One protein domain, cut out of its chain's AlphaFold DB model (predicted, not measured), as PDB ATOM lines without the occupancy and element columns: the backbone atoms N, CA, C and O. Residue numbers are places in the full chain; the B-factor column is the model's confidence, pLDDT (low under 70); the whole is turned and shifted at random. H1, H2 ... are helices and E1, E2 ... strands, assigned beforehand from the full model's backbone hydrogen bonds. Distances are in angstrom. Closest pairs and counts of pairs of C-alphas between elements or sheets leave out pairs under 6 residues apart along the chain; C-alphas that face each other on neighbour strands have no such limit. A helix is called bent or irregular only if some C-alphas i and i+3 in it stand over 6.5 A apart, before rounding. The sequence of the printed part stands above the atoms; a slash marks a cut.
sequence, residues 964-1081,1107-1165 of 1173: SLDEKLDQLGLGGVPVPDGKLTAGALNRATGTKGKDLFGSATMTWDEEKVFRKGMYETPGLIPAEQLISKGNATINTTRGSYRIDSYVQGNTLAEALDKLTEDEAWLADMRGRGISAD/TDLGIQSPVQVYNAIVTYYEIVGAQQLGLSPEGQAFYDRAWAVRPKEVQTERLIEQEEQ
ATOM      1  N   SER A 964     -30.773 -32.890 -23.144       66.31
ATOM      2  CA  SER A 964     -31.867 -31.934 -23.387       66.31
ATOM      3  C   SER A 964     -32.288 -31.132 -22.152       66.31
ATOM      4  O   SER A 964     -32.622 -29.958 -22.274       66.31
ATOM      5  N   LEU A 965     -32.271 -31.749 -20.968       73.12
ATOM      6  CA  LEU A 965     -32.604 -31.090 -19.702       73.12
ATOM      7  C   LEU A 965     -31.647 -29.938 -19.361       73.12
ATOM      8  O   LEU A 965     -32.102 -28.890 -18.916       73.12
ATOM      9  N   ASP A 966     -30.345 -30.103 -19.601       65.81
ATOM     10  CA  ASP A 966     -29.323 -29.138 -19.174       65.81
ATOM     11  C   ASP A 966     -29.381 -27.899 -20.066       65.81
ATOM     12  O   ASP A 966     -29.437 -26.778 -19.574       65.81
ATOM     13  N   GLU A 967     -29.513 -28.113 -21.379       65.25
ATOM     14  CA  GLU A 967     -29.741 -27.039 -22.347       65.25
ATOM     15  C   GLU A 967     -31.027 -26.260 -22.037       65.25
ATOM     16  O   GLU A 967     -31.032 -25.031 -22.104       65.25
ATOM     17  N   LYS A 968     -32.114 -26.951 -21.664       68.94
ATOM     18  CA  LYS A 968     -33.390 -26.314 -21.304       68.94
ATOM     19  C   LYS A 968     -33.300 -25.530 -19.994       68.94
ATOM     20  O   LYS A 968     -33.825 -24.421 -19.924       68.94
ATOM     21  N   LEU A 969     -32.663 -26.081 -18.960       70.25
ATOM     22  CA  LEU A 969     -32.479 -25.386 -17.683       70.25
ATOM     23  C   LEU A 969     -31.595 -24.145 -17.875       70.25
ATOM     24  O   LEU A 969     -32.008 -23.053 -17.480       70.25
ATOM     25  N   ASP A 970     -30.475 -24.275 -18.592       65.88
ATOM     26  CA  ASP A 970     -29.571 -23.163 -18.902       65.88
ATOM     27  C   ASP A 970     -30.266 -22.065 -19.726       65.88
ATOM     28  O   ASP A 970     -30.113 -20.876 -19.430       65.88
ATOM     29  N   GLN A 971     -31.088 -22.434 -20.719       62.78
ATOM     30  CA  GLN A 971     -31.913 -21.490 -21.493       62.78
ATOM     31  C   GLN A 971     -32.920 -20.729 -20.620       62.78
ATOM     32  O   GLN A 971     -33.242 -19.575 -20.905       62.78
ATOM     33  N   LEU A 972     -33.412 -21.357 -19.549       62.09
ATOM     34  CA  LEU A 972     -34.334 -20.754 -18.585       62.09
ATOM     35  C   LEU A 972     -33.612 -19.990 -17.457       62.09
ATOM     36  O   LEU A 972     -34.281 -19.388 -16.614       62.09
ATOM     37  N   GLY A 973     -32.273 -19.985 -17.432       59.28
ATOM     38  CA  GLY A 973     -31.476 -19.396 -16.350       59.28
ATOM     39  C   GLY A 973     -31.565 -20.172 -15.029       59.28
ATOM     40  O   GLY A 973     -31.323 -19.607 -13.962       59.28
ATOM     41  N   LEU A 974     -31.942 -21.449 -15.101       66.50
ATOM     42  CA  LEU A 974     -32.057 -22.400 -13.997       66.50
ATOM     43  C   LEU A 974     -30.885 -23.395 -14.096       66.50
ATOM     44  O   LEU A 974     -30.412 -23.664 -15.187       66.50
ATOM     45  N   GLY A 975     -30.377 -23.939 -12.986       60.72
ATOM     46  CA  GLY A 975     -29.228 -24.872 -13.032       60.72
ATOM     47  C   GLY A 975     -28.120 -24.620 -12.005       60.72
ATOM     48  O   GLY A 975     -27.162 -25.391 -11.922       60.72
ATOM     49  N   GLY A 976     -28.252 -23.573 -11.185       62.75
ATOM     50  CA  GLY A 976     -27.358 -23.341 -10.050       62.75
ATOM     51  C   GLY A 976     -27.347 -24.525  -9.078       62.75
ATOM     52  O   GLY A 976     -28.382 -25.134  -8.820       62.75
ATOM     53  N   VAL A 977     -26.168 -24.845  -8.537       67.94
ATOM     54  CA  VAL A 977     -26.004 -25.942  -7.575       67.94
ATOM     55  C   VAL A 977     -26.780 -25.619  -6.287       67.94
ATOM     56  O   VAL A 977     -26.506 -24.578  -5.681       67.94
ATOM     57  N   PRO A 978     -27.712 -26.479  -5.835       65.31
ATOM     58  CA  PRO A 978     -28.369 -26.323  -4.550       65.31
ATOM     59  C   PRO A 978     -27.355 -26.512  -3.428       65.31
ATOM     60  O   PRO A 978     -26.503 -27.411  -3.480       65.31
ATOM     61  N   VAL A 979     -27.455 -25.644  -2.419       67.81
ATOM     62  CA  VAL A 979     -26.535 -25.585  -1.274       67.81
ATOM     63  C   VAL A 979     -25.066 -25.509  -1.744       67.81
ATOM     64  O   VAL A 979     -24.288 -26.443  -1.536       67.81
ATOM     65  N   PRO A 980     -24.664 -24.428  -2.444       60.12
ATOM     66  CA  PRO A 980     -23.326 -24.322  -3.037       60.12
ATOM     67  C   PRO A 980     -22.215 -24.125  -1.992       60.12
ATOM     68  O   PRO A 980     -21.044 -24.301  -2.301       60.12
ATOM     69  N   ASP A 981     -22.574 -23.747  -0.766       61.12
ATOM     70  CA  ASP A 981     -21.677 -23.554   0.377       61.12
ATOM     71  C   ASP A 981     -21.618 -24.781   1.308       61.12
ATOM     72  O   ASP A 981     -21.045 -24.701   2.398       61.12
ATOM     73  N   GLY A 982     -22.248 -25.898   0.918       67.38
ATOM     74  CA  GLY A 982     -22.303 -27.128   1.715       67.38
ATOM     75  C   GLY A 982     -23.037 -26.965   3.052       67.38
ATOM     76  O   GLY A 982     -22.897 -27.804   3.943       67.38
ATOM     77  N   LYS A 983     -23.802 -25.882   3.249       77.62
ATOM     78  CA  LYS A 983     -24.448 -25.559   4.524       77.62
ATOM     79  C   LYS A 983     -25.937 -25.892   4.520       77.62
ATOM     80  O   LYS A 983     -26.750 -25.169   3.948       77.62
ATOM     81  N   LEU A 984     -26.330 -26.924   5.266       76.81
ATOM     82  CA  LEU A 984     -27.748 -27.223   5.466       76.81
ATOM     83  C   LEU A 984     -28.360 -26.280   6.501       76.81
ATOM     84  O   LEU A 984     -27.839 -26.077   7.603       76.81
ATOM     85  N   THR A 985     -29.495 -25.693   6.130       75.19
ATOM     86  CA  THR A 985     -30.256 -24.804   7.007       75.19
ATOM     87  C   THR A 985     -30.960 -25.598   8.107       75.19
ATOM     88  O   THR A 985     -31.405 -26.726   7.892       75.19
ATOM     89  N   ALA A 986     -31.135 -24.977   9.275       71.12
ATOM     90  CA  ALA A 986     -31.893 -25.547  10.395       71.12
ATOM     91  C   ALA A 986     -33.273 -26.081   9.958       71.12
ATOM     92  O   ALA A 986     -33.681 -27.176  10.341       71.12
ATOM     93  N   GLY A 987     -33.966 -25.346   9.079       72.25
ATOM     94  CA  GLY A 987     -35.269 -25.747   8.553       72.25
ATOM     95  C   GLY A 987     -35.234 -27.017   7.696       72.25
ATOM     96  O   GLY A 987     -36.139 -27.838   7.811       72.25
ATOM     97  N   ALA A 988     -34.213 -27.210   6.855       72.75
ATOM     98  CA  ALA A 988     -34.062 -28.441   6.073       72.75
ATOM     99  C   ALA A 988     -33.794 -29.654   6.982       72.75
ATOM    100  O   ALA A 988     -34.423 -30.697   6.813       72.75
ATOM    101  N   LEU A 989     -32.950 -29.482   8.005       75.69
ATOM    102  CA  LEU A 989     -32.586 -30.539   8.955       75.69
ATOM    103  C   LEU A 989     -33.753 -30.975   9.841       75.69
ATOM    104  O   LEU A 989     -34.039 -32.166   9.922       75.69
ATOM    105  N   ASN A 990     -34.476 -30.021  10.436       74.94
ATOM    106  CA  ASN A 990     -35.638 -30.315  11.285       74.94
ATOM    107  C   ASN A 990     -36.765 -31.011  10.503       74.94
ATOM    108  O   ASN A 990     -37.504 -31.832  11.049       74.94
ATOM    109  N   ARG A 991     -36.902 -30.701   9.204       75.69
ATOM    110  CA  ARG A 991     -37.868 -31.364   8.314       75.69
ATOM    111  C   ARG A 991     -37.409 -32.760   7.902       75.69
ATOM    112  O   ARG A 991     -38.242 -33.664   7.872       75.69
ATOM    113  N   ALA A 992     -36.112 -32.954   7.662       76.00
ATOM    114  CA  ALA A 992     -35.542 -34.261   7.355       76.00
ATOM    115  C   ALA A 992     -35.768 -35.259   8.503       76.00
ATOM    116  O   ALA A 992     -36.227 -36.372   8.269       76.00
ATOM    117  N   THR A 993     -35.574 -34.839   9.754       70.88
ATOM    118  CA  THR A 993     -35.748 -35.689  10.948       70.88
ATOM    119  C   THR A 993     -37.197 -35.817  11.429       70.88
ATOM    120  O   THR A 993     -37.444 -36.276  12.544       70.88
ATOM    121  N   GLY A 994     -38.179 -35.374  10.632       66.12
ATOM    122  CA  GLY A 994     -39.609 -35.489  10.947       66.12
ATOM    123  C   GLY A 994     -40.079 -34.646  12.140       66.12
ATOM    124  O   GLY A 994     -41.217 -34.777  12.589       66.12
ATOM    125  N   THR A 995     -39.235 -33.755  12.658       61.53
ATOM    126  CA  THR A 995     -39.462 -33.019  13.903       61.53
ATOM    127  C   THR A 995     -40.041 -31.642  13.604       61.53
ATOM    128  O   THR A 995     -39.414 -30.595  13.736       61.53
ATOM    129  N   LYS A 996     -41.293 -31.651  13.135       53.94
ATOM    130  CA  LYS A 996     -42.033 -30.433  12.785       53.94
ATOM    131  C   LYS A 996     -42.251 -29.555  14.023       53.94
ATOM    132  O   LYS A 996     -42.892 -29.984  14.977       53.94
ATOM    133  N   GLY A 997     -41.766 -28.313  13.974       53.81
ATOM    134  CA  GLY A 997     -42.077 -27.273  14.964       53.81
ATOM    135  C   GLY A 997     -41.185 -27.229  16.209       53.81
ATOM    136  O   GLY A 997     -41.464 -26.433  17.098       53.81
ATOM    137  N   LYS A 998     -40.119 -28.033  16.280       57.50
ATOM    138  CA  LYS A 998     -39.067 -27.893  17.296       57.50
ATOM    139  C   LYS A 998     -37.752 -27.585  16.585       57.50
ATOM    140  O   LYS A 998     -37.355 -28.358  15.715       57.50
ATOM    141  N   ASP A 999     -37.089 -26.485  16.945       63.72
ATOM    142  CA  ASP A 999     -35.779 -26.101  16.398       63.72
ATOM    143  C   ASP A 999     -34.675 -27.005  16.963       63.72
ATOM    144  O   ASP A 999     -33.836 -26.624  17.779       63.72
ATOM    145  N   LEU A1000     -34.732 -28.266  16.540       66.00
ATOM    146  CA  LEU A1000     -33.903 -29.369  16.989       66.00
ATOM    147  C   LEU A1000     -32.580 -29.470  16.243       66.00
ATOM    148  O   LEU A1000     -31.821 -30.374  16.538       66.00
ATOM    149  N   PHE A1001     -32.219 -28.557  15.354       72.69
ATOM    150  CA  PHE A1001     -30.890 -28.503  14.746       72.69
ATOM    151  C   PHE A1001     -30.554 -27.054  14.394       72.69
ATOM    152  O   PHE A1001     -31.403 -26.313  13.901       72.69
ATOM    153  N   GLY A1002     -29.316 -26.640  14.677       74.56
ATOM    154  CA  GLY A1002     -28.739 -25.422  14.117       74.56
ATOM    155  C   GLY A1002     -28.286 -25.665  12.676       74.56
ATOM    156  O   GLY A1002     -28.163 -26.805  12.235       74.56
ATOM    157  N   SER A1003     -28.026 -24.593  11.924       77.06
ATOM    158  CA  SER A1003     -27.482 -24.747  10.566       77.06
ATOM    159  C   SER A1003     -26.025 -25.203  10.641       77.06
ATOM    160  O   SER A1003     -25.242 -24.582  11.362       77.06
ATOM    161  N   ALA A1004     -25.646 -26.229   9.881       77.44
ATOM    162  CA  ALA A1004     -24.307 -26.817   9.921       77.44
ATOM    163  C   ALA A1004     -23.723 -26.993   8.519       77.44
ATOM    164  O   ALA A1004     -24.451 -27.240   7.557       77.44
ATOM    165  N   THR A1005     -22.401 -26.859   8.422       79.62
ATOM    166  CA  THR A1005     -21.646 -27.102   7.190       79.62
ATOM    167  C   THR A1005     -21.238 -28.571   7.128       79.62
ATOM    168  O   THR A1005     -20.700 -29.120   8.098       79.62
ATOM    169  N   MET A1006     -21.544 -29.201   5.998       77.06
ATOM    170  CA  MET A1006     -21.150 -30.566   5.677       77.06
ATOM    171  C   MET A1006     -19.656 -30.609   5.350       77.06
ATOM    172  O   MET A1006     -19.085 -29.670   4.799       77.06
ATOM    173  N   THR A1007     -19.012 -31.705   5.722       74.81
ATOM    174  CA  THR A1007     -17.725 -32.109   5.156       74.81
ATOM    175  C   THR A1007     -17.945 -32.713   3.771       74.81
ATOM    176  O   THR A1007     -19.065 -33.070   3.414       74.81
ATOM    177  N   TRP A1008     -16.873 -32.872   3.000       60.09
ATOM    178  CA  TRP A1008     -16.935 -33.445   1.654       60.09
ATOM    179  C   TRP A1008     -17.580 -34.838   1.599       60.09
ATOM    180  O   TRP A1008     -18.406 -35.097   0.724       60.09
ATOM    181  N   ASP A1009     -17.256 -35.720   2.550       66.56
ATOM    182  CA  ASP A1009     -17.822 -37.074   2.599       66.56
ATOM    183  C   ASP A1009     -19.326 -37.054   2.931       66.56
ATOM    184  O   ASP A1009     -20.112 -37.795   2.343       66.56
ATOM    185  N   GLU A1010     -19.755 -36.149   3.813       75.56
ATOM    186  CA  GLU A1010     -21.169 -35.963   4.162       75.56
ATOM    187  C   GLU A1010     -21.956 -35.315   3.012       75.56
ATOM    188  O   GLU A1010     -23.062 -35.745   2.690       75.56
ATOM    189  N   GLU A1011     -21.377 -34.318   2.341       76.94
ATOM    190  CA  GLU A1011     -21.978 -33.678   1.171       76.94
ATOM    191  C   GLU A1011     -22.175 -34.683   0.028       76.94
ATOM    192  O   GLU A1011     -23.190 -34.652  -0.666       76.94
ATOM    193  N   LYS A1012     -21.246 -35.627  -0.140       73.62
ATOM    194  CA  LYS A1012     -21.362 -36.703  -1.125       73.62
ATOM    195  C   LYS A1012     -22.558 -37.608  -0.848       73.62
ATOM    196  O   LYS A1012     -23.334 -37.878  -1.764       73.62
ATOM    197  N   VAL A1013     -22.721 -38.063   0.394       80.19
ATOM    198  CA  VAL A1013     -23.878 -38.883   0.783       80.19
ATOM    199  C   VAL A1013     -25.175 -38.092   0.618       80.19
ATOM    200  O   VAL A1013     -26.143 -38.610   0.063       80.19
ATOM    201  N   PHE A1014     -25.174 -36.821   1.023       84.38
ATOM    202  CA  PHE A1014     -26.298 -35.907   0.848       84.38
ATOM    203  C   PHE A1014     -26.709 -35.774  -0.625       84.38
ATOM    204  O   PHE A1014     -27.861 -36.045  -0.965       84.38
ATOM    205  N   ARG A1015     -25.774 -35.420  -1.520       82.88
ATOM    206  CA  ARG A1015     -26.043 -35.235  -2.956       82.88
ATOM    207  C   ARG A1015     -26.469 -36.540  -3.619       82.88
ATOM    208  O   ARG A1015     -27.439 -36.532  -4.369       82.88
ATOM    209  N   LYS A1016     -25.821 -37.661  -3.285       82.62
ATOM    210  CA  LYS A1016     -26.230 -38.999  -3.738       82.62
ATOM    211  C   LYS A1016     -27.668 -39.319  -3.342       82.62
ATOM    212  O   LYS A1016     -28.453 -39.765  -4.173       82.62
ATOM    213  N   GLY A1017     -28.037 -38.992  -2.107       82.81
ATOM    214  CA  GLY A1017     -29.413 -39.081  -1.640       82.81
ATOM    215  C   GLY A1017     -30.385 -38.224  -2.454       82.81
ATOM    216  O   GLY A1017     -31.481 -38.696  -2.747       82.81
ATOM    217  N   MET A1018     -29.993 -37.012  -2.865       84.94
ATOM    218  CA  MET A1018     -30.838 -36.131  -3.684       84.94
ATOM    219  C   MET A1018     -31.131 -36.702  -5.077       84.94
ATOM    220  O   MET A1018     -32.274 -36.624  -5.519       84.94
ATOM    221  N   TYR A1019     -30.122 -37.228  -5.784       84.12
ATOM    222  CA  TYR A1019     -30.296 -37.621  -7.187       84.12
ATOM    223  C   TYR A1019     -30.680 -39.093  -7.397       84.12
ATOM    224  O   TYR A1019     -31.343 -39.386  -8.388       84.12
ATOM    225  N   GLU A1020     -30.318 -40.016  -6.495       84.19
ATOM    226  CA  GLU A1020     -30.653 -41.446  -6.655       84.19
ATOM    227  C   GLU A1020     -31.996 -41.831  -6.035       84.19
ATOM    228  O   GLU A1020     -32.601 -42.812  -6.464       84.19
ATOM    229  N   THR A1021     -32.466 -41.101  -5.019       87.50
ATOM    230  CA  THR A1021     -33.660 -41.503  -4.264       87.50
ATOM    231  C   THR A1021     -34.923 -41.027  -4.974       87.50
ATOM    232  O   THR A1021     -35.112 -39.815  -5.098       87.50
ATOM    233  N   PRO A1022     -35.839 -41.924  -5.384       87.94
ATOM    234  CA  PRO A1022     -37.124 -41.502  -5.918       87.94
ATOM    235  C   PRO A1022     -37.981 -40.818  -4.846       87.94
ATOM    236  O   PRO A1022     -37.951 -41.202  -3.673       87.94
ATOM    237  N   GLY A1023     -38.792 -39.834  -5.230       86.25
ATOM    238  CA  GLY A1023     -39.720 -39.167  -4.321       86.25
ATOM    239  C   GLY A1023     -40.842 -40.099  -3.858       86.25
ATOM    240  O   GLY A1023     -41.838 -40.293  -4.552       86.25
ATOM    241  N   LEU A1024     -40.694 -40.699  -2.676       83.56
ATOM    242  CA  LEU A1024     -41.686 -41.622  -2.103       83.56
ATOM    243  C   LEU A1024     -42.622 -40.952  -1.089       83.56
ATOM    244  O   LEU A1024     -43.729 -41.433  -0.846       83.56
ATOM    245  N   ILE A1025     -42.186 -39.845  -0.486       83.62
ATOM    246  CA  ILE A1025     -42.933 -39.139   0.558       83.62
ATOM    247  C   ILE A1025     -43.780 -38.038  -0.098       83.62
ATOM    248  O   ILE A1025     -43.237 -37.278  -0.895       83.62
ATOM    249  N   PRO A1026     -45.074 -37.877   0.227       84.88
ATOM    250  CA  PRO A1026     -45.865 -36.765  -0.300       84.88
ATOM    251  C   PRO A1026     -45.228 -35.403   0.024       84.88
ATOM    252  O   PRO A1026     -44.826 -35.153   1.163       84.88
ATOM    253  N   ALA A1027     -45.169 -34.491  -0.947       81.94
ATOM    254  CA  ALA A1027     -44.548 -33.173  -0.822       81.94
ATOM    255  C   ALA A1027     -45.159 -32.345   0.321       81.94
ATOM    256  O   ALA A1027     -44.435 -31.666   1.050       81.94
ATOM    257  N   GLU A1028     -46.466 -32.478   0.574       79.81
ATOM    258  CA  GLU A1028     -47.151 -31.870   1.728       79.81
ATOM    259  C   GLU A1028     -46.513 -32.229   3.078       79.81
ATOM    260  O   GLU A1028     -46.544 -31.437   4.030       79.81
ATOM    261  N   GLN A1029     -45.927 -33.423   3.174       76.56
ATOM    262  CA  GLN A1029     -45.283 -33.888   4.392       76.56
ATOM    263  C   GLN A1029     -43.881 -33.298   4.558       76.56
ATOM    264  O   GLN A1029     -43.517 -33.021   5.703       76.56
ATOM    265  N   LEU A1030     -43.151 -33.035   3.467       75.88
ATOM    266  CA  LEU A1030     -41.767 -32.549   3.501       75.88
ATOM    267  C   LEU A1030     -41.644 -31.023   3.422       75.88
ATOM    268  O   LEU A1030     -41.001 -30.443   4.284       75.88
ATOM    269  N   ILE A1031     -42.281 -30.345   2.464       75.69
ATOM    270  CA  ILE A1031     -42.064 -28.903   2.202       75.69
ATOM    271  C   ILE A1031     -43.162 -27.979   2.759       75.69
ATOM    272  O   ILE A1031     -43.081 -26.762   2.583       75.69
ATOM    273  N   SER A1032     -44.113 -28.533   3.527       70.38
ATOM    274  CA  SER A1032     -45.322 -27.901   4.102       70.38
ATOM    275  C   SER A1032     -46.484 -27.691   3.117       70.38
ATOM    276  O   SER A1032     -46.282 -27.557   1.913       70.38
ATOM    277  N   LYS A1033     -47.724 -27.634   3.637       62.84
ATOM    278  CA  LYS A1033     -48.962 -27.543   2.832       62.84
ATOM    279  C   LYS A1033     -49.021 -26.321   1.905       62.84
ATOM    280  O   LYS A1033     -49.622 -26.414   0.844       62.84
ATOM    281  N   GLY A1034     -48.392 -25.204   2.282       61.88
ATOM    282  CA  GLY A1034     -48.355 -23.982   1.466       61.88
ATOM    283  C   GLY A1034     -47.414 -24.050   0.258       61.88
ATOM    284  O   GLY A1034     -47.595 -23.283  -0.675       61.88
ATOM    285  N   ASN A1035     -46.452 -24.983   0.254       67.00
ATOM    286  CA  ASN A1035     -45.482 -25.157  -0.836       67.00
ATOM    287  C   ASN A1035     -45.703 -26.448  -1.635       67.00
ATOM    288  O   ASN A1035     -45.035 -26.669  -2.638       67.00
ATOM    289  N   ALA A1036     -46.616 -27.318  -1.196       75.50
ATOM    290  CA  ALA A1036     -46.979 -28.530  -1.925       75.50
ATOM    291  C   ALA A1036     -47.894 -28.253  -3.125       75.50
ATOM    292  O   ALA A1036     -47.901 -29.026  -4.082       75.50
ATOM    293  N   THR A1037     -48.616 -27.132  -3.083       83.12
ATOM    294  CA  THR A1037     -49.380 -26.594  -4.208       83.12
ATOM    295  C   THR A1037     -49.013 -25.131  -4.375       83.12
ATOM    296  O   THR A1037     -49.292 -24.316  -3.496       83.12
ATOM    297  N   ILE A1038     -48.381 -24.801  -5.495       80.50
ATOM    298  CA  ILE A1038     -47.891 -23.457  -5.789       80.50
ATOM    299  C   ILE A1038     -48.828 -22.803  -6.788       80.50
ATOM    300  O   ILE A1038     -48.967 -23.247  -7.927       80.50
ATOM    301  N   ASN A1039     -49.475 -21.731  -6.337       80.19
ATOM    302  CA  ASN A1039     -50.348 -20.919  -7.168       80.19
ATOM    303  C   ASN A1039     -49.534 -19.787  -7.786       80.19
ATOM    304  O   ASN A1039     -49.051 -18.892  -7.094       80.19
ATOM    305  N   THR A1040     -49.399 -19.833  -9.100       75.94
ATOM    306  CA  THR A1040     -48.800 -18.770  -9.903       75.94
ATOM    307  C   THR A1040     -49.885 -17.863 -10.471       75.94
ATOM    308  O   THR A1040     -51.080 -18.071 -10.263       75.94
ATOM    309  N   THR A1041     -49.471 -16.853 -11.229       66.94
ATOM    310  CA  THR A1041     -50.389 -15.918 -11.880       66.94
ATOM    311  C   THR A1041     -51.243 -16.584 -12.973       66.94
ATOM    312  O   THR A1041     -52.303 -16.055 -13.305       66.94
ATOM    313  N   ARG A1042     -50.811 -17.725 -13.541       69.19
ATOM    314  CA  ARG A1042     -51.495 -18.404 -14.665       69.19
ATOM    315  C   ARG A1042     -51.864 -19.869 -14.417       69.19
ATOM    316  O   ARG A1042     -52.584 -20.440 -15.231       69.19
ATOM    317  N   GLY A1043     -51.424 -20.472 -13.315       76.94
ATOM    318  CA  GLY A1043     -51.670 -21.888 -13.031       76.94
ATOM    319  C   GLY A1043     -51.461 -22.284 -11.571       76.94
ATOM    320  O   GLY A1043     -50.824 -21.570 -10.795       76.94
ATOM    321  N   SER A1044     -52.000 -23.442 -11.198       83.31
ATOM    322  CA  SER A1044     -51.786 -24.079  -9.895       83.31
ATOM    323  C   SER A1044     -51.024 -25.382 -10.109       83.31
ATOM    324  O   SER A1044     -51.511 -26.265 -10.815       83.31
ATOM    325  N   TYR A1045     -49.832 -25.491  -9.524       87.44
ATOM    326  CA  TYR A1045     -48.924 -26.619  -9.726       87.44
ATOM    327  C   TYR A1045     -48.796 -27.422  -8.440       87.44
ATOM    328  O   TYR A1045     -48.378 -26.895  -7.406       87.44
ATOM    329  N   ARG A1046     -49.141 -28.707  -8.495       89.19
ATOM    330  CA  ARG A1046     -48.997 -29.620  -7.360       89.19
ATOM    331  C   ARG A1046     -47.636 -30.302  -7.434       89.19
ATOM    332  O   ARG A1046     -47.372 -31.039  -8.368       89.19
ATOM    333  N   ILE A1047     -46.782 -30.117  -6.433       88.81
ATOM    334  CA  ILE A1047     -45.409 -30.645  -6.460       88.81
ATOM    335  C   ILE A1047     -45.383 -32.179  -6.535       88.81
ATOM    336  O   ILE A1047     -44.543 -32.738  -7.240       88.81
ATOM    337  N   ASP A1048     -46.355 -32.857  -5.912       87.88
ATOM    338  CA  ASP A1048     -46.496 -34.320  -5.984       87.88
ATOM    339  C   ASP A1048     -46.547 -34.856  -7.423       87.88
ATOM    340  O   ASP A1048     -46.026 -35.941  -7.666       87.88
ATOM    341  N   SER A1049     -47.131 -34.123  -8.386       88.56
ATOM    342  CA  SER A1049     -47.229 -34.615  -9.770       88.56
ATOM    343  C   SER A1049     -45.875 -34.710 -10.472       88.56
ATOM    344  O   SER A1049     -45.752 -35.455 -11.442       88.56
ATOM    345  N   TYR A1050     -44.864 -33.991  -9.978       90.69
ATOM    346  CA  TYR A1050     -43.504 -34.026 -10.514       90.69
ATOM    347  C   TYR A1050     -42.601 -34.964  -9.714       90.69
ATOM    348  O   TYR A1050     -41.837 -35.723 -10.304       90.69
ATOM    349  N   VAL A1051     -42.683 -34.952  -8.379       89.81
ATOM    350  CA  VAL A1051     -41.715 -35.672  -7.531       89.81
ATOM    351  C   VAL A1051     -42.110 -37.116  -7.225       89.81
ATOM    352  O   VAL A1051     -41.233 -37.952  -7.035       89.81
ATOM    353  N   GLN A1052     -43.406 -37.451  -7.198       89.12
ATOM    354  CA  GLN A1052     -43.836 -38.775  -6.749       89.12
ATOM    355  C   GLN A1052     -43.400 -39.874  -7.734       89.12
ATOM    356  O   GLN A1052     -43.768 -39.858  -8.910       89.12
ATOM    357  N   GLY A1053     -42.619 -40.836  -7.236       85.12
ATOM    358  CA  GLY A1053     -42.103 -41.978  -7.998       85.12
ATOM    359  C   GLY A1053     -41.000 -41.652  -9.008       85.12
ATOM    360  O   GLY A1053     -40.577 -42.558  -9.715       85.12
ATOM    361  N   ASN A1054     -40.539 -40.401  -9.072       90.12
ATOM    362  CA  ASN A1054     -39.479 -39.959  -9.982       90.12
ATOM    363  C   ASN A1054     -38.217 -39.638  -9.181       90.12
ATOM    364  O   ASN A1054     -38.306 -39.400  -7.983       90.12
ATOM    365  N   THR A1055     -37.059 -39.627  -9.824       89.50
ATOM    366  CA  THR A1055     -35.811 -39.050  -9.293       89.50
ATOM    367  C   THR A1055     -35.779 -37.531  -9.502       89.50
ATOM    368  O   THR A1055     -36.633 -36.970 -10.191       89.50
ATOM    369  N   LEU A1056     -34.791 -36.831  -8.931       87.38
ATOM    370  CA  LEU A1056     -34.631 -35.383  -9.125       87.38
ATOM    371  C   LEU A1056     -34.513 -35.003 -10.610       87.38
ATOM    372  O   LEU A1056     -35.183 -34.071 -11.051       87.38
ATOM    373  N   ALA A1057     -33.713 -35.739 -11.384       84.75
ATOM    374  CA  ALA A1057     -33.558 -35.493 -12.816       84.75
ATOM    375  C   ALA A1057     -34.879 -35.691 -13.573       84.75
ATOM    376  O   ALA A1057     -35.278 -34.823 -14.338       84.75
ATOM    377  N   GLU A1058     -35.595 -36.786 -13.309       87.31
ATOM    378  CA  GLU A1058     -36.884 -37.087 -13.947       87.31
ATOM    379  C   GLU A1058     -37.987 -36.094 -13.546       87.31
ATOM    380  O   GLU A1058     -38.830 -35.732 -14.364       87.31
ATOM    381  N   ALA A1059     -37.988 -35.624 -12.295       89.25
ATOM    382  CA  ALA A1059     -38.932 -34.617 -11.816       89.25
ATOM    383  C   ALA A1059     -38.698 -33.254 -12.484       89.25
ATOM    384  O   ALA A1059     -39.658 -32.565 -12.836       89.25
ATOM    385  N   LEU A1060     -37.431 -32.870 -12.674       87.94
ATOM    386  CA  LEU A1060     -37.066 -31.657 -13.402       87.94
ATOM    387  C   LEU A1060     -37.346 -31.793 -14.902       87.94
ATOM    388  O   LEU A1060     -37.851 -30.845 -15.495       87.94
ATOM    389  N   ASP A1061     -37.104 -32.958 -15.501       85.94
ATOM    390  CA  ASP A1061     -37.424 -33.205 -16.910       85.94
ATOM    391  C   ASP A1061     -38.931 -33.066 -17.155       85.94
ATOM    392  O   ASP A1061     -39.340 -32.247 -17.976       85.94
ATOM    393  N   LYS A1062     -39.759 -33.700 -16.310       88.81
ATOM    394  CA  LYS A1062     -41.223 -33.535 -16.320       88.81
ATOM    395  C   LYS A1062     -41.675 -32.086 -16.150       88.81
ATOM    396  O   LYS A1062     -42.640 -31.677 -16.787       88.81
ATOM    397  N   LEU A1063     -40.999 -31.298 -15.309       87.62
ATOM    398  CA  LEU A1063     -41.292 -29.869 -15.177       87.62
ATOM    399  C   LEU A1063     -40.979 -29.117 -16.479       87.62
ATOM    400  O   LEU A1063     -41.770 -28.290 -16.919       87.62
ATOM    401  N   THR A1064     -39.843 -29.417 -17.115       81.69
ATOM    402  CA  THR A1064     -39.453 -28.792 -18.391       81.69
ATOM    403  C   THR A1064     -40.234 -29.300 -19.607       81.69
ATOM    404  O   THR A1064     -40.054 -28.775 -20.706       81.69
ATOM    405  N   GLU A1065     -41.088 -30.307 -19.436       83.19
ATOM    406  CA  GLU A1065     -42.055 -30.784 -20.433       83.19
ATOM    407  C   GLU A1065     -43.475 -30.246 -20.192       83.19
ATOM    408  O   GLU A1065     -44.327 -30.341 -21.074       83.19
ATOM    409  N   ASP A1066     -43.738 -29.636 -19.031       86.88
ATOM    410  CA  ASP A1066     -45.038 -29.054 -18.709       86.88
ATOM    411  C   ASP A1066     -45.258 -27.743 -19.484       86.88
ATOM    412  O   ASP A1066     -44.751 -26.671 -19.133       86.88
ATOM    413  N   GLU A1067     -46.051 -27.830 -20.555       81.81
ATOM    414  CA  GLU A1067     -46.387 -26.692 -21.413       81.81
ATOM    415  C   GLU A1067     -47.060 -25.543 -20.648       81.81
ATOM    416  O   GLU A1067     -46.841 -24.375 -20.985       81.81
ATOM    417  N   ALA A1068     -47.843 -25.837 -19.602       81.62
ATOM    418  CA  ALA A1068     -48.514 -24.812 -18.809       81.62
ATOM    419  C   ALA A1068     -47.514 -24.051 -17.932       81.62
ATOM    420  O   ALA A1068     -47.615 -22.830 -17.801       81.62
ATOM    421  N   TRP A1069     -46.529 -24.742 -17.352       84.94
ATOM    422  CA  TRP A1069     -45.435 -24.107 -16.610       84.94
ATOM    423  C   TRP A1069     -44.506 -23.298 -17.526       84.94
ATOM    424  O   TRP A1069     -44.194 -22.139 -17.232       84.94
ATOM    425  N   LEU A1070     -44.140 -23.842 -18.691       78.81
ATOM    426  CA  LEU A1070     -43.335 -23.132 -19.691       78.81
ATOM    427  C   LEU A1070     -44.039 -21.878 -20.230       78.81
ATOM    428  O   LEU A1070     -43.398 -20.842 -20.430       78.81
ATOM    429  N   ALA A1071     -45.354 -21.934 -20.449       76.50
ATOM    430  CA  ALA A1071     -46.146 -20.777 -20.865       76.50
ATOM    431  C   ALA A1071     -46.200 -19.676 -19.788       76.50
ATOM    432  O   ALA A1071     -46.253 -18.485 -20.124       76.50
ATOM    433  N   ASP A1072     -46.158 -20.048 -18.504       75.88
ATOM    434  CA  ASP A1072     -46.088 -19.100 -17.389       75.88
ATOM    435  C   ASP A1072     -44.690 -18.467 -17.258       75.88
ATOM    436  O   ASP A1072     -44.572 -17.247 -17.122       75.88
ATOM    437  N   MET A1073     -43.624 -19.256 -17.450       73.06
ATOM    438  CA  MET A1073     -42.238 -18.762 -17.532       73.06
ATOM    439  C   MET A1073     -42.043 -17.766 -18.694       73.06
ATOM    440  O   MET A1073     -41.512 -16.668 -18.495       73.06
ATOM    441  N   ARG A1074     -42.562 -18.080 -19.892       68.62
ATOM    442  CA  ARG A1074     -42.509 -17.198 -21.080       68.62
ATOM    443  C   ARG A1074     -43.302 -15.903 -20.900       68.62
ATOM    444  O   ARG A1074     -42.901 -14.854 -21.403       68.62
ATOM    445  N   GLY A1075     -44.404 -15.952 -20.145       60.19
ATOM    446  CA  GLY A1075     -45.255 -14.802 -19.831       60.19
ATOM    447  C   GLY A1075     -44.558 -13.656 -19.094       60.19
ATOM    448  O   GLY A1075     -45.088 -12.546 -19.082       60.19
ATOM    449  N   ARG A1076     -43.376 -13.908 -18.514       56.31
ATOM    450  CA  ARG A1076     -42.559 -12.937 -17.770       56.31
ATOM    451  C   ARG A1076     -41.343 -12.409 -18.545       56.31
ATOM    452  O   ARG A1076     -40.508 -11.725 -17.963       56.31
ATOM    453  N   GLY A1077     -41.231 -12.705 -19.842       51.00
ATOM    454  CA  GLY A1077     -40.093 -12.274 -20.667       51.00
ATOM    455  C   GLY A1077     -38.845 -13.157 -20.542       51.00
ATOM    456  O   GLY A1077     -37.805 -12.811 -21.098       51.00
ATOM    457  N   ILE A1078     -38.947 -14.307 -19.864       51.88
ATOM    458  CA  ILE A1078     -37.938 -15.375 -19.879       51.88
ATOM    459  C   ILE A1078     -38.293 -16.291 -21.058       51.88
ATOM    460  O   ILE A1078     -39.074 -17.230 -20.930       51.88
ATOM    461  N   SER A1079     -37.825 -15.938 -22.254       42.81
ATOM    462  CA  SER A1079     -38.068 -16.704 -23.482       42.81
ATOM    463  C   SER A1079     -36.857 -17.575 -23.816       42.81
ATOM    464  O   SER A1079     -35.757 -17.046 -23.961       42.81
ATOM    465  N   ALA A1080     -37.081 -18.881 -24.005       41.94
ATOM    466  CA  ALA A1080     -36.092 -19.827 -24.538       41.94
ATOM    467  C   ALA A1080     -35.716 -19.539 -26.012       41.94
ATOM    468  O   ALA A1080     -34.680 -19.991 -26.488       41.94
ATOM    469  N   ASP A1081     -36.521 -18.734 -26.715       39.00
ATOM    470  CA  ASP A1081     -36.402 -18.483 -28.159       39.00
ATOM    471  C   ASP A1081     -35.691 -17.159 -28.495       39.00
ATOM    472  O   ASP A1081     -35.709 -16.708 -29.639       39.00
ATOM    473  N   THR A1107     -39.930  -7.436  -4.631       38.12
ATOM    474  CA  THR A1107     -41.047  -7.012  -5.484       38.12
ATOM    475  C   THR A1107     -42.322  -7.675  -4.977       38.12
ATOM    476  O   THR A1107     -42.331  -8.879  -4.722       38.12
ATOM    477  N   ASP A1108     -43.417  -6.917  -4.877       39.09
ATOM    478  CA  ASP A1108     -44.767  -7.363  -4.470       39.09
ATOM    479  C   ASP A1108     -45.349  -8.535  -5.314       39.09
ATOM    480  O   ASP A1108     -46.497  -8.943  -5.152       39.09
ATOM    481  N   LEU A1109     -44.554  -9.117  -6.217       42.91
ATOM    482  CA  LEU A1109     -44.837 -10.257  -7.091       42.91
ATOM    483  C   LEU A1109     -44.161 -11.570  -6.636       42.91
ATOM    484  O   LEU A1109     -44.316 -12.603  -7.299       42.91
ATOM    485  N   GLY A1110     -43.424 -11.554  -5.519       44.34
ATOM    486  CA  GLY A1110     -42.623 -12.676  -5.010       44.34
ATOM    487  C   GLY A1110     -43.402 -13.890  -4.487       44.34
ATOM    488  O   GLY A1110     -42.773 -14.899  -4.187       44.34
ATOM    489  N   ILE A1111     -44.739 -13.831  -4.399       47.91
ATOM    490  CA  ILE A1111     -45.601 -14.901  -3.850       47.91
ATOM    491  C   ILE A1111     -46.205 -15.806  -4.951       47.91
ATOM    492  O   ILE A1111     -46.654 -16.901  -4.644       47.91
ATOM    493  N   GLN A1112     -46.172 -15.405  -6.230       56.53
ATOM    494  CA  GLN A1112     -46.825 -16.134  -7.339       56.53
ATOM    495  C   GLN A1112     -45.896 -16.347  -8.547       56.53
ATOM    496  O   GLN A1112     -46.282 -16.094  -9.689       56.53
ATOM    497  N   SER A1113     -44.637 -16.729  -8.315       67.81
ATOM    498  CA  SER A1113     -43.653 -16.914  -9.395       67.81
ATOM    499  C   SER A1113     -43.560 -18.382  -9.838       67.81
ATOM    500  O   SER A1113     -43.387 -19.238  -8.970       67.81
ATOM    501  N   PRO A1114     -43.571 -18.700 -11.149       71.00
ATOM    502  CA  PRO A1114     -43.350 -20.067 -11.643       71.00
ATOM    503  C   PRO A1114     -41.986 -20.649 -11.244       71.00
ATOM    504  O   PRO A1114     -41.848 -21.865 -11.122       71.00
ATOM    505  N   VAL A1115     -40.999 -19.801 -10.927       76.44
ATOM    506  CA  VAL A1115     -39.694 -20.220 -10.377       76.44
ATOM    507  C   VAL A1115     -39.840 -20.892  -9.002       76.44
ATOM    508  O   VAL A1115     -39.030 -21.741  -8.637       76.44
ATOM    509  N   GLN A1116     -40.894 -20.578  -8.239       76.50
ATOM    510  CA  GLN A1116     -41.158 -21.246  -6.962       76.50
ATOM    511  C   GLN A1116     -41.467 -22.737  -7.143       76.50
ATOM    512  O   GLN A1116     -41.129 -23.519  -6.259       76.50
ATOM    513  N   VAL A1117     -42.049 -23.144  -8.280       81.88
ATOM    514  CA  VAL A1117     -42.323 -24.558  -8.605       81.88
ATOM    515  C   VAL A1117     -41.014 -25.338  -8.728       81.88
ATOM    516  O   VAL A1117     -40.850 -26.372  -8.082       81.88
ATOM    517  N   TYR A1118     -40.045 -24.785  -9.463       85.06
ATOM    518  CA  TYR A1118     -38.690 -25.330  -9.562       85.06
ATOM    519  C   TYR A1118     -38.006 -25.404  -8.186       85.06
ATOM    520  O   TYR A1118     -37.540 -26.467  -7.778       85.06
ATOM    521  N   ASN A1119     -38.019 -24.303  -7.424       82.06
ATOM    522  CA  ASN A1119     -37.394 -24.258  -6.099       82.06
ATOM    523  C   ASN A1119     -38.023 -25.255  -5.117       82.06
ATOM    524  O   ASN A1119     -37.315 -25.825  -4.292       82.06
ATOM    525  N   ALA A1120     -39.334 -25.493  -5.197       82.00
ATOM    526  CA  ALA A1120     -40.025 -26.452  -4.342       82.00
ATOM    527  C   ALA A1120     -39.672 -27.907  -4.672       82.00
ATOM    528  O   ALA A1120     -39.504 -28.699  -3.746       82.00
ATOM    529  N   ILE A1121     -39.486 -28.245  -5.954       85.44
ATOM    530  CA  ILE A1121     -38.971 -29.558  -6.378       85.44
ATOM    531  C   ILE A1121     -37.540 -29.755  -5.864       85.44
ATOM    532  O   ILE A1121     -37.247 -30.778  -5.250       85.44
ATOM    533  N   VAL A1122     -36.660 -28.765  -6.029       84.94
ATOM    534  CA  VAL A1122     -35.279 -28.851  -5.523       84.94
ATOM    535  C   VAL A1122     -35.256 -28.970  -3.993       84.94
ATOM    536  O   VAL A1122     -34.617 -29.874  -3.463       84.94
ATOM    537  N   THR A1123     -36.032 -28.147  -3.278       84.50
ATOM    538  CA  THR A1123     -36.143 -28.190  -1.804       84.50
ATOM    539  C   THR A1123     -36.689 -29.535  -1.312       84.50
ATOM    540  O   THR A1123     -36.281 -30.025  -0.260       84.50
ATOM    541  N   TYR A1124     -37.615 -30.153  -2.054       87.00
ATOM    542  CA  TYR A1124     -38.108 -31.494  -1.746       87.00
ATOM    543  C   TYR A1124     -36.953 -32.503  -1.731       87.00
ATOM    544  O   TYR A1124     -36.763 -33.195  -0.729       87.00
ATOM    545  N   TYR A1125     -36.134 -32.530  -2.788       88.56
ATOM    546  CA  TYR A1125     -34.994 -33.444  -2.867       88.56
ATOM    547  C   TYR A1125     -33.846 -33.065  -1.931       88.56
ATOM    548  O   TYR A1125     -33.166 -33.964  -1.457       88.56
ATOM    549  N   GLU A1126     -33.661 -31.790  -1.569       86.50
ATOM    550  CA  GLU A1126     -32.728 -31.393  -0.501       86.50
ATOM    551  C   GLU A1126     -33.110 -32.037   0.841       86.50
ATOM    552  O   GLU A1126     -32.251 -32.540   1.564       86.50
ATOM    553  N   ILE A1127     -34.401 -32.074   1.184       85.69
ATOM    554  CA  ILE A1127     -34.865 -32.719   2.422       85.69
ATOM    555  C   ILE A1127     -34.685 -34.242   2.338       85.69
ATOM    556  O   ILE A1127     -34.271 -34.854   3.323       85.69
ATOM    557  N   VAL A1128     -34.936 -34.847   1.172       87.12
ATOM    558  CA  VAL A1128     -34.675 -36.279   0.927       87.12
ATOM    559  C   VAL A1128     -33.179 -36.596   1.044       87.12
ATOM    560  O   VAL A1128     -32.808 -37.557   1.715       87.12
ATOM    561  N   GLY A1129     -32.303 -35.763   0.482       86.81
ATOM    562  CA  GLY A1129     -30.851 -35.896   0.615       86.81
ATOM    563  C   GLY A1129     -30.389 -35.793   2.068       86.81
ATOM    564  O   GLY A1129     -29.575 -36.596   2.520       86.81
ATOM    565  N   ALA A1130     -30.958 -34.865   2.841       85.00
ATOM    566  CA  ALA A1130     -30.675 -34.741   4.271       85.00
ATOM    567  C   ALA A1130     -31.157 -35.968   5.069       85.00
ATOM    568  O   ALA A1130     -30.464 -36.415   5.980       85.00
ATOM    569  N   GLN A1131     -32.297 -36.565   4.703       85.56
ATOM    570  CA  GLN A1131     -32.759 -37.826   5.295       85.56
ATOM    571  C   GLN A1131     -31.782 -38.970   5.034       85.56
ATOM    572  O   GLN A1131     -31.430 -39.689   5.966       85.56
ATOM    573  N   GLN A1132     -31.311 -39.110   3.793       84.69
ATOM    574  CA  GLN A1132     -30.329 -40.136   3.437       84.69
ATOM    575  C   GLN A1132     -28.990 -39.918   4.146       84.69
ATOM    576  O   GLN A1132     -28.396 -40.877   4.634       84.69
ATOM    577  N   LEU A1133     -28.558 -38.660   4.295       83.56
ATOM    578  CA  LEU A1133     -27.398 -38.328   5.116       83.56
ATOM    579  C   LEU A1133     -27.600 -38.822   6.554       83.56
ATOM    580  O   LEU A1133     -26.739 -39.519   7.076       83.56
ATOM    581  N   GLY A1134     -28.752 -38.556   7.173       79.56
ATOM    582  CA  GLY A1134     -29.047 -38.997   8.542       79.56
ATOM    583  C   GLY A1134     -29.113 -40.511   8.748       79.56
ATOM    584  O   GLY A1134     -28.955 -40.969   9.877       79.56
ATOM    585  N   LEU A1135     -29.317 -41.284   7.679       79.75
ATOM    586  CA  LEU A1135     -29.314 -42.751   7.698       79.75
ATOM    587  C   LEU A1135     -27.917 -43.357   7.479       79.75
ATOM    588  O   LEU A1135     -27.750 -44.569   7.624       79.75
ATOM    589  N   SER A1136     -26.921 -42.537   7.133       78.25
ATOM    590  CA  SER A1136     -25.552 -42.981   6.865       78.25
ATOM    591  C   SER A1136     -24.646 -42.926   8.106       78.25
ATOM    592  O   SER A1136     -24.842 -42.063   8.970       78.25
ATOM    593  N   PRO A1137     -23.616 -43.791   8.190       72.31
ATOM    594  CA  PRO A1137     -22.585 -43.715   9.230       72.31
ATOM    595  C   PRO A1137     -21.886 -42.347   9.295       72.31
ATOM    596  O   PRO A1137     -21.572 -41.858  10.380       72.31
ATOM    597  N   GLU A1138     -21.671 -41.715   8.141       70.00
ATOM    598  CA  GLU A1138     -21.026 -40.410   8.001       70.00
ATOM    599  C   GLU A1138     -21.915 -39.274   8.533       70.00
ATOM    600  O   GLU A1138     -21.430 -38.316   9.138       70.00
ATOM    601  N   GLY A1139     -23.237 -39.389   8.375       72.19
ATOM    602  CA  GLY A1139     -24.180 -38.356   8.792       72.19
ATOM    603  C   GLY A1139     -24.377 -38.238  10.298       72.19
ATOM    604  O   GLY A1139     -24.755 -37.168  10.771       72.19
ATOM    605  N   GLN A1140     -24.076 -39.266  11.092       76.19
ATOM    606  CA  GLN A1140     -24.250 -39.178  12.545       76.19
ATOM    607  C   GLN A1140     -23.347 -38.093  13.161       76.19
ATOM    608  O   GLN A1140     -23.810 -37.265  13.946       76.19
ATOM    609  N   ALA A1141     -22.101 -37.996  12.686       74.88
ATOM    610  CA  ALA A1141     -21.179 -36.928  13.068       74.88
ATOM    611  C   ALA A1141     -21.654 -35.539  12.602       74.88
ATOM    612  O   ALA A1141     -21.405 -34.539  13.280       74.88
ATOM    613  N   PHE A1142     -22.336 -35.455  11.457       80.88
ATOM    614  CA  PHE A1142     -22.927 -34.214  10.962       80.88
ATOM    615  C   PHE A1142     -24.080 -33.730  11.854       80.88
ATOM    616  O   PHE A1142     -24.103 -32.564  12.260       80.88
ATOM    617  N   TYR A1143     -25.008 -34.621  12.212       78.88
ATOM    618  CA  TYR A1143     -26.149 -34.294  13.071       78.88
ATOM    619  C   TYR A1143     -25.723 -33.916  14.496       78.88
ATOM    620  O   TYR A1143     -26.314 -33.005  15.080       78.88
ATOM    621  N   ASP A1144     -24.650 -34.513  15.019       77.94
ATOM    622  CA  ASP A1144     -24.052 -34.119  16.300       77.94
ATOM    623  C   ASP A1144     -23.479 -32.692  16.253       77.94
ATOM    624  O   ASP A1144     -23.656 -31.904  17.191       77.94
ATOM    625  N   ARG A1145     -22.857 -32.294  15.133       82.75
ATOM    626  CA  ARG A1145     -22.391 -30.909  14.934       82.75
ATOM    627  C   ARG A1145     -23.554 -29.936  14.766       82.75
ATOM    628  O   ARG A1145     -23.544 -28.869  15.376       82.75
ATOM    629  N   ALA A1146     -24.581 -30.306  14.005       78.44
ATOM    630  CA  ALA A1146     -25.796 -29.506  13.870       78.44
ATOM    631  C   ALA A1146     -26.537 -29.337  15.208       78.44
ATOM    632  O   ALA A1146     -27.120 -28.283  15.473       78.44
ATOM    633  N   TRP A1147     -26.475 -30.338  16.088       73.81
ATOM    634  CA  TRP A1147     -26.980 -30.260  17.458       73.81
ATOM    635  C   TRP A1147     -26.164 -29.274  18.317       73.81
ATOM    636  O   TRP A1147     -26.730 -28.426  19.012       73.81
ATOM    637  N   ALA A1148     -24.832 -29.344  18.244       71.50
ATOM    638  CA  ALA A1148     -23.922 -28.531  19.054       71.50
ATOM    639  C   ALA A1148     -23.987 -27.017  18.759       71.50
ATOM    640  O   ALA A1148     -23.682 -26.210  19.634       71.50
ATOM    641  N   VAL A1149     -24.423 -26.621  17.558       70.12
ATOM    642  CA  VAL A1149     -24.484 -25.215  17.096       70.12
ATOM    643  C   VAL A1149     -25.720 -24.453  17.626       70.12
ATOM    644  O   VAL A1149     -25.945 -23.293  17.286       70.12
ATOM    645  N   ARG A1150     -26.543 -25.068  18.481       67.31
ATOM    646  CA  ARG A1150     -27.776 -24.443  18.985       67.31
ATOM    647  C   ARG A1150     -27.600 -23.354  20.049       67.31
ATOM    648  O   ARG A1150     -26.595 -23.338  20.759       67.31
ATOM    649  N   PRO A1151     -28.630 -22.498  20.230       60.03
ATOM    650  CA  PRO A1151     -28.763 -21.657  21.416       60.03
ATOM    651  C   PRO A1151     -28.753 -22.508  22.697       60.03
ATOM    652  O   PRO A1151     -29.410 -23.550  22.760       60.03
ATOM    653  N   LYS A1152     -28.019 -22.055  23.724       55.62
ATOM    654  CA  LYS A1152     -27.793 -22.784  24.990       55.62
ATOM    655  C   LYS A1152     -29.081 -23.238  25.686       55.62
ATOM    656  O   LYS A1152     -29.083 -24.293  26.302       55.62
ATOM    657  N   GLU A1153     -30.168 -22.483  25.550       54.53
ATOM    658  CA  GLU A1153     -31.462 -22.747  26.197       54.53
ATOM    659  C   GLU A1153     -32.031 -24.133  25.833       54.53
ATOM    660  O   GLU A1153     -32.407 -24.886  26.726       54.53
ATOM    661  N   VAL A1154     -31.950 -24.537  24.559       56.72
ATOM    662  CA  VAL A1154     -32.458 -25.829  24.045       56.72
ATOM    663  C   VAL A1154     -31.516 -27.006  24.361       56.72
ATOM    664  O   VAL A1154     -31.934 -28.162  24.398       56.72
ATOM    665  N   GLN A1155     -30.225 -26.744  24.604       55.41
ATOM    666  CA  GLN A1155     -29.266 -27.784  25.011       55.41
ATOM    667  C   GLN A1155     -29.526 -28.266  26.447       55.41
ATOM    668  O   GLN A1155     -29.303 -29.438  26.748       55.41
ATOM    669  N   THR A1156     -30.046 -27.385  27.307       55.00
ATOM    670  CA  THR A1156     -30.380 -27.680  28.707       55.00
ATOM    671  C   THR A1156     -31.561 -28.645  28.844       55.00
ATOM    672  O   THR A1156     -31.505 -29.548  29.671       55.00
ATOM    673  N   GLU A1157     -32.597 -28.522  28.006       54.19
ATOM    674  CA  GLU A1157     -33.808 -29.362  28.087       54.19
ATOM    675  C   GLU A1157     -33.531 -30.854  27.839       54.19
ATOM    676  O   GLU A1157     -34.126 -31.706  28.492       54.19
ATOM    677  N   ARG A1158     -32.582 -31.200  26.956       50.91
ATOM    678  CA  ARG A1158     -32.227 -32.608  26.693       50.91
ATOM    679  C   ARG A1158     -31.223 -33.180  27.694       50.91
ATOM    680  O   ARG A1158     -31.221 -34.385  27.902       50.91
ATOM    681  N   LEU A1159     -30.379 -32.344  28.308       54.66
ATOM    682  CA  LEU A1159     -29.572 -32.758  29.465       54.66
ATOM    683  C   LEU A1159     -30.490 -33.154  30.625       54.66
ATOM    684  O   LEU A1159     -30.260 -34.184  31.242       54.66
ATOM    685  N   ILE A1160     -31.576 -32.401  30.825       55.22
ATOM    686  CA  ILE A1160     -32.624 -32.733  31.794       55.22
ATOM    687  C   ILE A1160     -33.345 -34.033  31.390       55.22
ATOM    688  O   ILE A1160     -33.400 -34.952  32.198       55.22
ATOM    689  N   GLU A1161     -33.792 -34.197  30.135       53.31
ATOM    690  CA  GLU A1161     -34.409 -35.467  29.686       53.31
ATOM    691  C   GLU A1161     -33.446 -36.674  29.746       53.31
ATOM    692  O   GLU A1161     -33.882 -37.793  30.007       53.31
ATOM    693  N   GLN A1162     -32.143 -36.492  29.499       49.56
ATOM    694  CA  GLN A1162     -31.141 -37.565  29.593       49.56
ATOM    695  C   GLN A1162     -30.788 -37.916  31.041       49.56
ATOM    696  O   GLN A1162     -30.571 -39.094  31.325       49.56
ATOM    697  N   GLU A1163     -30.749 -36.937  31.948       51.69
ATOM    698  CA  GLU A1163     -30.616 -37.184  33.389       51.69
ATOM    699  C   GLU A1163     -31.872 -37.858  33.963       51.69
ATOM    700  O   GLU A1163     -31.751 -38.728  34.821       51.69
ATOM    701  N   GLU A1164     -33.062 -37.552  33.440       48.28
ATOM    702  CA  GLU A1164     -34.313 -38.225  33.815       48.28
ATOM    703  C   GLU A1164     -34.436 -39.654  33.245       48.28
ATOM    704  O   GLU A1164     -35.115 -40.495  33.834       48.28
ATOM    705  N   GLN A1165     -33.771 -39.961  32.122       45.56
ATOM    706  CA  GLN A1165     -33.804 -41.285  31.475       45.56
ATOM    707  C   GLN A1165     -32.689 -42.246  31.920       45.56
ATOM    708  O   GLN A1165     -32.762 -43.438  31.608       45.56
TER     709      GLN A1165
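What this domain is: This is residues 964 to 1081 and 1107 to 1165 of the 1173 residues of an uncharacterized protein of Gammaproteobacteria bacterium (UniProt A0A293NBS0). One long helix, H9, runs through the middle of an elongated body, with shorter helices and a tiny two-stranded hairpin, E1 and E2, set round it: H2 and H3 cross it, H7 runs back beside its first half, and the hairpin packs near its first residues. H10 makes a corner at the far end of H9, H1 and H8 lie toward the opposite end of the body, and residues 1156 to 1165 of H11 stick out. The printed part has 177 residues with eleven named helices and two named strands, in the order H1 H2 H3 H4 H5 E1 E2 H6 H7 H8 H9 H10 H11; the sheet has the order E1 - E2, antiparallel, and the class is mostly helix. The whole is compact by its radius of gyration of the C-alphas, 18.0 A, with an elongated outline of 63 by 33 by 28 A.

Where its parts are: The sheet has strands E1, residues 1037 to 1039, and E2, residues 1044 to 1046. H9, residues 1115 to 1135, is the longest helix and runs 30.7 A from C-alpha 1115 at (-39.694, -20.220, -10.377) to C-alpha 1135 at (-29.314, -42.751, 7.698). Before the strands come H1, residues 964 to 971, with C-alpha 964 at (-31.867, -31.934, -23.387); H2, residues 986 to 992; H3, residues 1008 to 1020, 17.9 A long; H4, residues 1027 to 1030; and H5, residues 1033 to 1036. Between E2 and H9 come H6, residues 1048 to 1051; H7, residues 1056 to 1065, 14.3 A long; and H8, residues 1067 to 1074. H10, residues 1137 to 1148, is 18.1 A long and neither bent nor irregular, but only just: C-alphas 1138 and 1141 are 6.1 A apart. H11, residues 1152 to 1165, is 20.5 A long and ends with C-alpha 1165 at (-33.804, -41.285, 31.475).

How they stand to each other: E1 and E2 form a hairpin at 164 degrees; N 1038 and O 1045 are 2.8 A apart, N 1045 and O 1038 2.9 A. The closest C-alphas of E1 and H9 are those of Ile 1038 and Val 1117, 6.3 A apart. H9 is the hub, touching six helices. H3 touches its residues 1125 to 1133 at a steep tilt of 59 degrees, opposite ways, closest at C-alphas Gly 1017 and Gly 1129, 4.2 A. H7 touches H9 at a shallow tilt of 13 degrees, opposite ways, closest at C-alphas Leu 1056 and Tyr 1125, 6.6 A. H2 touches H9 at 71 degrees, only just about perpendicular, with C-alphas Ala 992 and Gln 1131 closest, 5.0 A. H4 and H6 each only just touch H9, with 3 pairs of C-alphas within 8 A; H4 and H5 touch only at the corner. H9 and H10 only just touch, with 3 pairs, and only at the corner, where C-alphas Leu 1133 and Gly 1139 are closest, 4.9 A. H1 touches H7, closest at C-alphas Leu 965 and Asp 1061, 6.0 A. H8 is close to H9 but not clearly touching, and H11 touches no helix. Every O i to N i+4 pair is within hydrogen-bond range in H1, H2, H3, H7, H8 and H9, against 6 of 8 in H10 and 8 of 10 in H11; H4, H5 and H6 are too short for such a pair.

The domain as a whole: The C-alphas of Asp 1081 and Glu 1164 are the two farthest apart, 65.1 A. Residues 1082 to 1106 are not printed, with 25.8 A between C-alphas 1081 and 1107. The links H1 to H2 and H2 to H3 are long; residues 983 to 984 pair antiparallel with 1004 to 1005. The mean pLDDT of the printed part is 72.7, and 62 residues are under 70, among them 970 to 982 and 1150 to 1165.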